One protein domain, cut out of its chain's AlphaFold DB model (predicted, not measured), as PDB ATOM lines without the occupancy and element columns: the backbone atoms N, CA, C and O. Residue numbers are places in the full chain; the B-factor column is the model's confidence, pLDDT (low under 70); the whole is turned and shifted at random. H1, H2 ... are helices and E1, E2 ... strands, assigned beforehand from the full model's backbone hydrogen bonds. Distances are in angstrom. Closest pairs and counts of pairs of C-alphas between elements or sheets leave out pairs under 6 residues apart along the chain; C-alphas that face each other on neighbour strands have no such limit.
ATOM      1  N   HIS A  59      -2.157  20.081   9.458       92.75
ATOM      2  CA  HIS A  59      -2.059  21.426  10.008       92.75
ATOM      3  C   HIS A  59      -2.059  22.489   8.914       92.75
ATOM      4  O   HIS A  59      -1.525  22.290   7.816       92.75
ATOM      5  N   ASN A  60      -2.653  23.643   9.218       93.25
ATOM      6  CA  ASN A  60      -2.617  24.792   8.323       93.25
ATOM      7  C   ASN A  60      -1.206  25.400   8.284       93.25
ATOM      8  O   ASN A  60      -0.510  25.431   9.294       93.25
ATOM      9  N   ALA A  61      -0.791  25.950   7.141       95.00
ATOM     10  CA  ALA A  61       0.500  26.628   7.033       95.00
ATOM     11  C   ALA A  61       0.649  27.818   7.998       95.00
ATOM     12  O   ALA A  61       1.760  28.115   8.415       95.00
ATOM     13  N   ASN A  62      -0.447  28.463   8.403       93.62
ATOM     14  CA  ASN A  62      -0.414  29.554   9.380       93.62
ATOM     15  C   ASN A  62      -0.117  29.078  10.814       93.62
ATOM     16  O   ASN A  62       0.198  29.893  11.679       93.62
ATOM     17  N   GLU A  63      -0.233  27.778  11.088       95.00
ATOM     18  CA  GLU A  63       0.158  27.186  12.364       95.00
ATOM     19  C   GLU A  63       1.658  26.905  12.337       95.00
ATOM     20  O   GLU A  63       2.146  26.230  11.432       95.00
ATOM     21  N   VAL A  64       2.394  27.391  13.338       93.81
ATOM     22  CA  VAL A  64       3.812  27.051  13.480       93.81
ATOM     23  C   VAL A  64       3.934  25.665  14.102       93.81
ATOM     24  O   VAL A  64       3.389  25.437  15.189       93.81
ATOM     25  N   PRO A  65       4.662  24.738  13.463       94.38
ATOM     26  CA  PRO A  65       4.866  23.424  14.038       94.38
ATOM     27  C   PRO A  65       5.642  23.485  15.355       94.38
ATOM     28  O   PRO A  65       6.558  24.286  15.553       94.38
ATOM     29  N   GLN A  66       5.260  22.610  16.279       91.31
ATOM     30  CA  GLN A  66       5.849  22.531  17.605       91.31
ATOM     31  C   GLN A  66       7.281  22.003  17.511       91.31
ATOM     32  O   GLN A  66       7.553  20.906  17.018       91.31
ATOM     33  N   ILE A  67       8.205  22.788  18.050       87.00
ATOM     34  CA  ILE A  67       9.628  22.468  18.067       87.00
ATOM     35  C   ILE A  67       9.870  21.196  18.890       87.00
ATOM     36  O   ILE A  67       9.276  21.000  19.950       87.00
ATOM     37  N   GLY A  68      10.760  20.331  18.399       84.38
ATOM     38  CA  GLY A  68      11.157  19.098  19.085       84.38
ATOM     39  C   GLY A  68      10.170  17.936  18.972       84.38
ATOM     40  O   GLY A  68      10.497  16.841  19.419       84.38
ATOM     41  N   ARG A  69       9.003  18.130  18.342       87.25
ATOM     42  CA  ARG A  69       8.000  17.068  18.160       87.25
ATOM     43  C   ARG A  69       8.317  16.098  17.017       87.25
ATOM     44  O   ARG A  69       7.761  15.010  16.981       87.25
ATOM     45  N   GLY A  70       9.221  16.468  16.111       88.75
ATOM     46  CA  GLY A  70       9.680  15.605  15.027       88.75
ATOM     47  C   GLY A  70       9.936  16.376  13.737       88.75
ATOM     48  O   GLY A  70      10.009  17.608  13.730       88.75
ATOM     49  N   ARG A  71      10.083  15.637  12.636       94.94
ATOM     50  CA  ARG A  71      10.168  16.224  11.292       94.94
ATOM     51  C   ARG A  71       8.775  16.494  10.745       94.94
ATOM     52  O   ARG A  71       7.857  15.700  10.949       94.94
ATOM     53  N   ILE A  72       8.647  17.581   9.996       96.06
ATOM     54  CA  ILE A  72       7.399  17.955   9.331       96.06
ATOM     55  C   ILE A  72       7.539  17.754   7.829       96.06
ATOM     56  O   ILE A  72       8.558  18.105   7.240       96.06
ATOM     57  N   LEU A  73       6.510  17.207   7.196       96.12
ATOM     58  CA  LEU A  73       6.359  17.259   5.750       96.12
ATOM     59  C   LEU A  73       5.483  18.468   5.424       96.12
ATOM     60  O   LEU A  73       4.280  18.450   5.679       96.12
ATOM     61  N   ALA A  74       6.088  19.507   4.862       96.19
ATOM     62  CA  ALA A  74       5.393  20.702   4.407       96.19
ATOM     63  C   ALA A  74       5.061  20.595   2.919       96.19
ATOM     64  O   ALA A  74       5.820  20.000   2.142       96.19
ATOM     65  N   TYR A  75       3.936  21.172   2.507       95.19
ATOM     66  CA  TYR A  75       3.483  21.073   1.127       95.19
ATOM     67  C   TYR A  75       2.747  22.321   0.632       95.19
ATOM     68  O   TYR A  75       2.095  23.035   1.391       95.19
ATOM     69  N   SER A  76       2.795  22.513  -0.684       94.56
ATOM     70  CA  SER A  76       1.933  23.402  -1.457       94.56
ATOM     71  C   SER A  76       1.271  22.608  -2.583       94.56
ATOM     72  O   SER A  76       1.917  21.851  -3.316       94.56
ATOM     73  N   ARG A  77      -0.043  22.746  -2.710       87.62
ATOM     74  CA  ARG A  77      -0.870  22.127  -3.747       87.62
ATOM     75  C   ARG A  77      -0.755  22.892  -5.054       87.62
ATOM     76  O   ARG A  77      -0.692  22.247  -6.097       87.62
ATOM     77  N   ASP A  78      -0.682  24.219  -4.982       85.62
ATOM     78  CA  ASP A  78      -0.717  25.092  -6.157       85.62
ATOM     79  C   ASP A  78       0.581  25.020  -6.963       85.62
ATOM     80  O   ASP A  78       0.548  24.839  -8.179       85.62
ATOM     81  N   CYS A  79       1.735  25.092  -6.294       88.44
ATOM     82  CA  CYS A  79       3.040  25.007  -6.961       88.44
ATOM     83  C   CYS A  79       3.659  23.598  -6.914       88.44
ATOM     84  O   CYS A  79       4.742  23.373  -7.452       88.44
ATOM     85  N   GLY A  80       2.984  22.631  -6.281       87.56
ATOM     86  CA  GLY A  80       3.442  21.243  -6.176       87.56
ATOM     87  C   GLY A  80       4.649  21.031  -5.255       87.56
ATOM     88  O   GLY A  80       5.216  19.934  -5.256       87.56
ATOM     89  N   TYR A  81       5.037  22.049  -4.478       93.19
ATOM     90  CA  TYR A  81       6.149  21.989  -3.535       93.19
ATOM     91  C   TYR A  81       5.887  20.967  -2.428       93.19
ATOM     92  O   TYR A  81       4.796  20.919  -1.859       93.19
ATOM     93  N   ARG A  82       6.886  20.141  -2.110       94.56
ATOM     94  CA  ARG A  82       6.852  19.187  -0.993       94.56
ATOM     95  C   ARG A  82       8.256  19.048  -0.434       94.56
ATOM     96  O   ARG A  82       9.169  18.732  -1.196       94.56
ATOM     97  N   ASN A  83       8.425  19.246   0.867       95.19
ATOM     98  CA  ASN A  83       9.727  19.097   1.502       95.19
ATOM     99  C   ASN A  83       9.606  18.593   2.941       95.19
ATOM    100  O   ASN A  83       8.623  18.873   3.630       95.19
ATOM    101  N   LEU A  84      10.608  17.831   3.377       95.94
ATOM    102  CA  LEU A  84      10.704  17.311   4.735       95.94
ATOM    103  C   LEU A  84      11.663  18.193   5.532       95.94
ATOM    104  O   LEU A  84      12.868  18.202   5.277       95.94
ATOM    105  N   TYR A  85      11.131  18.894   6.522       94.12
ATOM    106  CA  TYR A  85      11.897  19.797   7.360       94.12
ATOM    107  C   TYR A  85      12.182  19.219   8.737       94.12
ATOM    108  O   TYR A  85      11.363  18.541   9.357       94.12
ATOM    109  N   ASN A  86      13.355  19.585   9.237       93.12
ATOM    110  CA  ASN A  86      13.663  19.610  10.652       93.12
ATOM    111  C   ASN A  86      13.717  21.083  11.070       93.12
ATOM    112  O   ASN A  86      14.568  21.823  10.579       93.12
ATOM    113  N   LEU A  87      12.806  21.506  11.950       91.50
ATOM    114  CA  LEU A  87      12.695  22.905  12.370       91.50
ATOM    115  C   LEU A  87      13.980  23.436  13.012       91.50
ATOM    116  O   LEU A  87      14.325  24.593  12.791       91.50
ATOM    117  N   TYR A  88      14.716  22.600  13.753       90.75
ATOM    118  CA  TYR A  88      16.010  23.004  14.308       90.75
ATOM    119  C   TYR A  88      17.009  23.322  13.193       90.75
ATOM    120  O   TYR A  88      17.647  24.370  13.215       90.75
ATOM    121  N   ASP A  89      17.103  22.451  12.187       91.12
ATOM    122  CA  ASP A  89      18.032  22.637  11.069       91.12
ATOM    123  C   ASP A  89      17.655  23.842  10.207       91.12
ATOM    124  O   ASP A  89      18.539  24.470   9.629       91.12
ATOM    125  N   MET A  90      16.361  24.156  10.093       90.38
ATOM    126  CA  MET A  90      15.908  25.376   9.426       90.38
ATOM    127  C   MET A  90      16.375  26.615  10.191       90.38
ATOM    128  O   MET A  90      16.982  27.488   9.584       90.38
ATOM    129  N   MET A  91      16.174  26.654  11.512       89.94
ATOM    130  CA  MET A  91      16.534  27.807  12.343       89.94
ATOM    131  C   MET A  91      18.037  28.091  12.312       89.94
ATOM    132  O   MET A  91      18.449  29.238  12.230       89.94
ATOM    133  N   TYR A  92      18.879  27.052  12.312       88.25
ATOM    134  CA  TYR A  92      20.333  27.224  12.183       88.25
ATOM    135  C   TYR A  92      20.785  27.753  10.813       88.25
ATOM    136  O   TYR A  92      21.929  28.183  10.678       88.25
ATOM    137  N   LYS A  93      19.930  27.672   9.789       88.50
ATOM    138  CA  LYS A  93      20.231  28.102   8.415       88.50
ATOM    139  C   LYS A  93      19.667  29.480   8.083       88.50
ATOM    140  O   LYS A  93      19.887  29.947   6.966       88.50
ATOM    141  N   THR A  94      18.937  30.106   9.000       87.06
ATOM    142  CA  THR A  94      18.345  31.427   8.804       87.06
ATOM    143  C   THR A  94      18.875  32.417   9.833       87.06
ATOM    144  O   THR A  94      19.273  32.046  10.933       87.06
ATOM    145  N   ASP A  95      18.841  33.700   9.483       90.69
ATOM    146  CA  ASP A  95      19.168  34.799  10.401       90.69
ATOM    147  C   ASP A  95      17.938  35.254  11.218       90.69
ATOM    148  O   ASP A  95      17.896  36.371  11.733       90.69
ATOM    149  N   CYS A  96      16.894  34.420  11.301       91.75
ATOM    150  CA  CYS A  96      15.642  34.760  11.978       91.75
ATOM    151  C   CYS A  96      15.814  34.802  13.500       91.75
ATOM    152  O   CYS A  96      16.563  34.016  14.081       91.75
ATOM    153  N   GLY A  97      15.054  35.672  14.170       91.31
ATOM    154  CA  GLY A  97      15.067  35.768  15.633       91.31
ATOM    155  C   GLY A  97      14.144  34.757  16.316       91.31
ATOM    156  O   GLY A  97      14.315  34.450  17.496       91.31
ATOM    157  N   THR A  98      13.154  34.233  15.587       92.81
ATOM    158  CA  THR A  98      12.164  33.288  16.117       92.81
ATOM    159  C   THR A  98      11.784  32.217  15.097       92.81
ATOM    160  O   THR A  98      11.844  32.431  13.887       92.81
ATOM    161  N   TYR A  99      11.302  31.074  15.594       91.88
ATOM    162  CA  TYR A  99      10.743  30.018  14.746       91.88
ATOM    163  C   TYR A  99       9.476  30.461  14.004       91.88
ATOM    164  O   TYR A  99       9.229  29.984  12.902       91.88
ATOM    165  N   GLN A 100       8.694  31.375  14.591       94.62
ATOM    166  CA  GLN A 100       7.516  31.962  13.951       94.62
ATOM    167  C   GLN A 100       7.914  32.717  12.682       94.62
ATOM    168  O   GLN A 100       7.406  32.418  11.607       94.62
ATOM    169  N   GLU A 101       8.870  33.635  12.800       94.94
ATOM    170  CA  GLU A 101       9.369  34.435  11.679       94.94
ATOM    171  C   GLU A 101       9.965  33.552  10.573       94.94
ATOM    172  O   GLU A 101       9.630  33.702   9.399       94.94
ATOM    173  N   MET A 102      10.801  32.582  10.952       95.31
ATOM    174  CA  MET A 102      11.370  31.610  10.019       95.31
ATOM    175  C   MET A 102      10.277  30.831   9.274       95.31
ATOM    176  O   MET A 102      10.361  30.660   8.058       95.31
ATOM    177  N   TRP A 103       9.255  30.353   9.986       95.88
ATOM    178  CA  TRP A 103       8.174  29.585   9.378       95.88
ATOM    179  C   TRP A 103       7.325  30.440   8.435       95.88
ATOM    180  O   TRP A 103       7.047  30.015   7.318       95.88
ATOM    181  N   GLU A 104       6.979  31.667   8.826       95.81
ATOM    182  CA  GLU A 104       6.243  32.610   7.974       95.81
ATOM    183  C   GLU A 104       6.990  32.921   6.668       95.81
ATOM    184  O   GLU A 104       6.369  33.005   5.601       95.81
ATOM    185  N   LEU A 105       8.322  33.045   6.723       94.94
ATOM    186  CA  LEU A 105       9.149  33.207   5.528       94.94
ATOM    187  C   LEU A 105       9.083  31.980   4.619       94.94
ATOM    188  O   LEU A 105       8.913  32.142   3.411       94.94
ATOM    189  N   GLU A 106       9.153  30.771   5.180       94.62
ATOM    190  CA  GLU A 106       9.059  29.529   4.407       94.62
ATOM    191  C   GLU A 106       7.678  29.380   3.751       94.62
ATOM    192  O   GLU A 106       7.570  29.096   2.553       94.62
ATOM    193  N   VAL A 107       6.612  29.652   4.515       95.62
ATOM    194  CA  VAL A 107       5.223  29.651   4.037       95.62
ATOM    195  C   VAL A 107       5.060  30.603   2.862       95.62
ATOM    196  O   VAL A 107       4.474  30.227   1.845       95.62
ATOM    197  N   LYS A 108       5.615  31.812   2.964       95.31
ATOM    198  CA  LYS A 108       5.549  32.818   1.902       95.31
ATOM    199  C   LYS A 108       6.412  32.457   0.693       95.31
ATOM    200  O   LYS A 108       5.974  32.674  -0.434       95.31
ATOM    201  N   ALA A 109       7.617  31.934   0.907       93.69
ATOM    202  CA  ALA A 109       8.555  31.602  -0.164       93.69
ATOM    203  C   ALA A 109       8.036  30.465  -1.055       93.69
ATOM    204  O   ALA A 109       8.195  30.515  -2.275       93.69
ATOM    205  N   TYR A 110       7.387  29.468  -0.451       94.19
ATOM    206  CA  TYR A 110       6.934  28.264  -1.150       94.19
ATOM    207  C   TYR A 110       5.414  28.150  -1.276       94.19
ATOM    208  O   TYR A 110       4.926  27.128  -1.756       94.19
ATOM    209  N   TYR A 111       4.668  29.189  -0.888       95.06
ATOM    210  CA  TYR A 111       3.202  29.210  -0.913       95.06
ATOM    211  C   TYR A 111       2.608  27.980  -0.215       95.06
ATOM    212  O   TYR A 111       1.770  27.271  -0.782       95.06
ATOM    213  N   LEU A 112       3.116  27.668   0.981       95.81
ATOM    214  CA  LEU A 112       2.729  26.460   1.703       95.81
ATOM    215  C   LEU A 112       1.238  26.508   2.055       95.81
ATOM    216  O   LEU A 112       0.727  27.509   2.548       95.81
ATOM    217  N   ASP A 113       0.551  25.393   1.823       94.56
ATOM    218  CA  ASP A 113      -0.846  25.189   2.215       94.56
ATOM    219  C   ASP A 113      -0.960  24.616   3.627       94.56
ATOM    220  O   ASP A 113      -1.932  24.864   4.344       94.56
ATOM    221  N   GLY A 114       0.005  23.781   4.002       94.94
ATOM    222  CA  GLY A 114      -0.029  23.053   5.254       94.94
ATOM    223  C   GLY A 114       1.179  22.165   5.457       94.94
ATOM    224  O   GLY A 114       2.100  22.103   4.635       94.94
ATOM    225  N   TRP A 115       1.153  21.474   6.584       95.75
ATOM    226  CA  TRP A 115       2.196  20.551   6.993       95.75
ATOM    227  C   TRP A 115       1.610  19.422   7.845       95.75
ATOM    228  O   TRP A 115       0.491  19.518   8.346       95.75
ATOM    229  N   ILE A 116       2.357  18.328   7.961       95.00
ATOM    230  CA  ILE A 116       2.013  17.160   8.784       95.00
ATOM    231  C   ILE A 116       3.258  16.689   9.538       95.00
ATOM    232  O   ILE A 116       4.366  16.802   9.001       95.00
ATOM    233  N   TYR A 117       3.112  16.119  10.733       94.75
ATOM    234  CA  TYR A 117       4.227  15.405  11.358       94.75
ATOM    235  C   TYR A 117       4.469  14.088  10.623       94.75
ATOM    236  O   TYR A 117       3.558  13.279  10.438       94.75
ATOM    237  N   ALA A 118       5.712  13.867  10.195       93.06
ATOM    238  CA  ALA A 118       6.072  12.670   9.443       93.06
ATOM    239  C   ALA A 118       5.844  11.399  10.275       93.06
ATOM    240  O   ALA A 118       5.292  10.429   9.764       93.06
ATOM    241  N   ASP A 119       6.204  11.437  11.558       89.69
ATOM    242  CA  ASP A 119       6.061  10.295  12.465       89.69
ATOM    243  C   ASP A 119       4.587   9.938  12.699       89.69
ATOM    244  O   ASP A 119       4.240   8.762  12.688       89.69
ATOM    245  N   GLU A 120       3.698  10.930  12.813       89.31
ATOM    246  CA  GLU A 120       2.253  10.703  12.968       89.31
ATOM    247  C   GLU A 120       1.629  10.121  11.690       89.31
ATOM    248  O   GLU A 120       0.796   9.214  11.758       89.31
ATOM    249  N   LEU A 121       2.077  10.575  10.512       89.12
ATOM    250  CA  LEU A 121       1.677   9.967   9.243       89.12
ATOM    251  C   LEU A 121       2.132   8.502   9.168       89.12
ATOM    252  O   LEU A 121       1.357   7.638   8.755       89.12
ATOM    253  N   PHE A 122       3.380   8.214   9.544       87.12
ATOM    254  CA  PHE A 122       3.895   6.846   9.539       87.12
ATOM    255  C   PHE A 122       3.182   5.967  10.558       87.12
ATOM    256  O   PHE A 122       2.827   4.841  10.222       87.12
ATOM    257  N   ASP A 123       2.906   6.476  11.754       86.06
ATOM    258  CA  ASP A 123       2.127   5.773  12.765       86.06
ATOM    259  C   ASP A 123       0.737   5.411  12.241       86.06
ATOM    260  O   ASP A 123       0.318   4.264  12.391       86.06
ATOM    261  N   LEU A 124       0.052   6.333  11.557       81.94
ATOM    262  CA  LEU A 124      -1.248   6.057  10.945       81.94
ATOM    263  C   LEU A 124      -1.167   4.936   9.892       81.94
ATOM    264  O   LEU A 124      -2.051   4.083   9.828       81.94
ATOM    265  N   ILE A 125      -0.111   4.920   9.073       83.12
ATOM    266  CA  ILE A 125       0.076   3.925   8.005       83.12
ATOM    267  C   ILE A 125       0.504   2.559   8.569       83.12
ATOM    268  O   ILE A 125       0.013   1.528   8.112       83.12
ATOM    269  N   ILE A 126       1.422   2.538   9.537       82.00
ATOM    270  CA  ILE A 126       2.073   1.323  10.049       82.00
ATOM    271  C   ILE A 126       1.234   0.668  11.154       82.00
ATOM    272  O   ILE A 126       1.051  -0.549  11.137       82.00
ATOM    273  N   LYS A 127       0.682   1.447  12.098       69.00
ATOM    274  CA  LYS A 127      -0.147   0.910  13.200       69.00
ATOM    275  C   LYS A 127      -1.542   0.486  12.744       69.00
ATOM    276  O   LYS A 127      -2.209  -0.250  13.464       69.00
ATOM    277  N   GLY A 128      -1.955   0.854  11.529       55.94
ATOM    278  CA  GLY A 128      -3.186   0.377  10.890       55.94
ATOM    279  C   GLY A 128      -3.254  -1.143  10.642       55.94
ATOM    280  O   GLY A 128      -4.236  -1.605  10.066       55.94
ATOM    281  N   GLY A 129      -2.236  -1.915  11.053       50.44
ATOM    282  CA  GLY A 129      -2.169  -3.375  10.937       50.44
ATOM    283  C   GLY A 129      -2.400  -4.179  12.226       50.44
ATOM    284  O   GLY A 129      -2.574  -5.393  12.128       50.44
TER     285      GLY A 129
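Overview. This is residues 59 to 129 of the 132 residues of an uncharacterized protein of Prevotella copri (UniProt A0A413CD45). A small three-stranded sheet stands between H2 with H1 on one side and H3 on the other, whose residues 122 to 129 stick out as an arm. The 71 printed residues include, in order, E1 E2 H1 H2 E3 H3, class mixed; the sheet, E2 E1 E3, is antiparallel. It is compact, radius of gyration of the C-alphas 12.6 A, spanning 43 by 28 by 17 A.

Along the chain. E1, residues 72 to 75, begins at C-alpha (7.399, 17.955, 9.331); E2 is 82 to 85, E3 114 to 117. H1 is 87 to 91, H2 99 to 110, 16.4 A long, and H3 118 to 129, 18.1 A, ending at C-alpha (-2.169, -3.375, 10.937).

Arrangement. Hairpin E1 and E2 has N 74 to O 83 at 2.9 A; antiparallel E1 and E3 have N 73 to O 116 at 2.8 A, within hydrogen-bond range. E2, H1 H2, E3 form a right-handed split strand-helix-strand unit, E1 between its strands. H2 only grazes the sheet; its residues 99 to 102 touch H1, closest C-alphas Met 91 and Tyr 99, 6.6 A. H3 stands up from the sheet at 49 degrees. Every O i to N i+4 pair is within range in H1 and H2, 6 of 8 in H3.

Size, cuts and confidence. The printed part has no cut and no long link; residues 127 to 129 have pLDDT under 70.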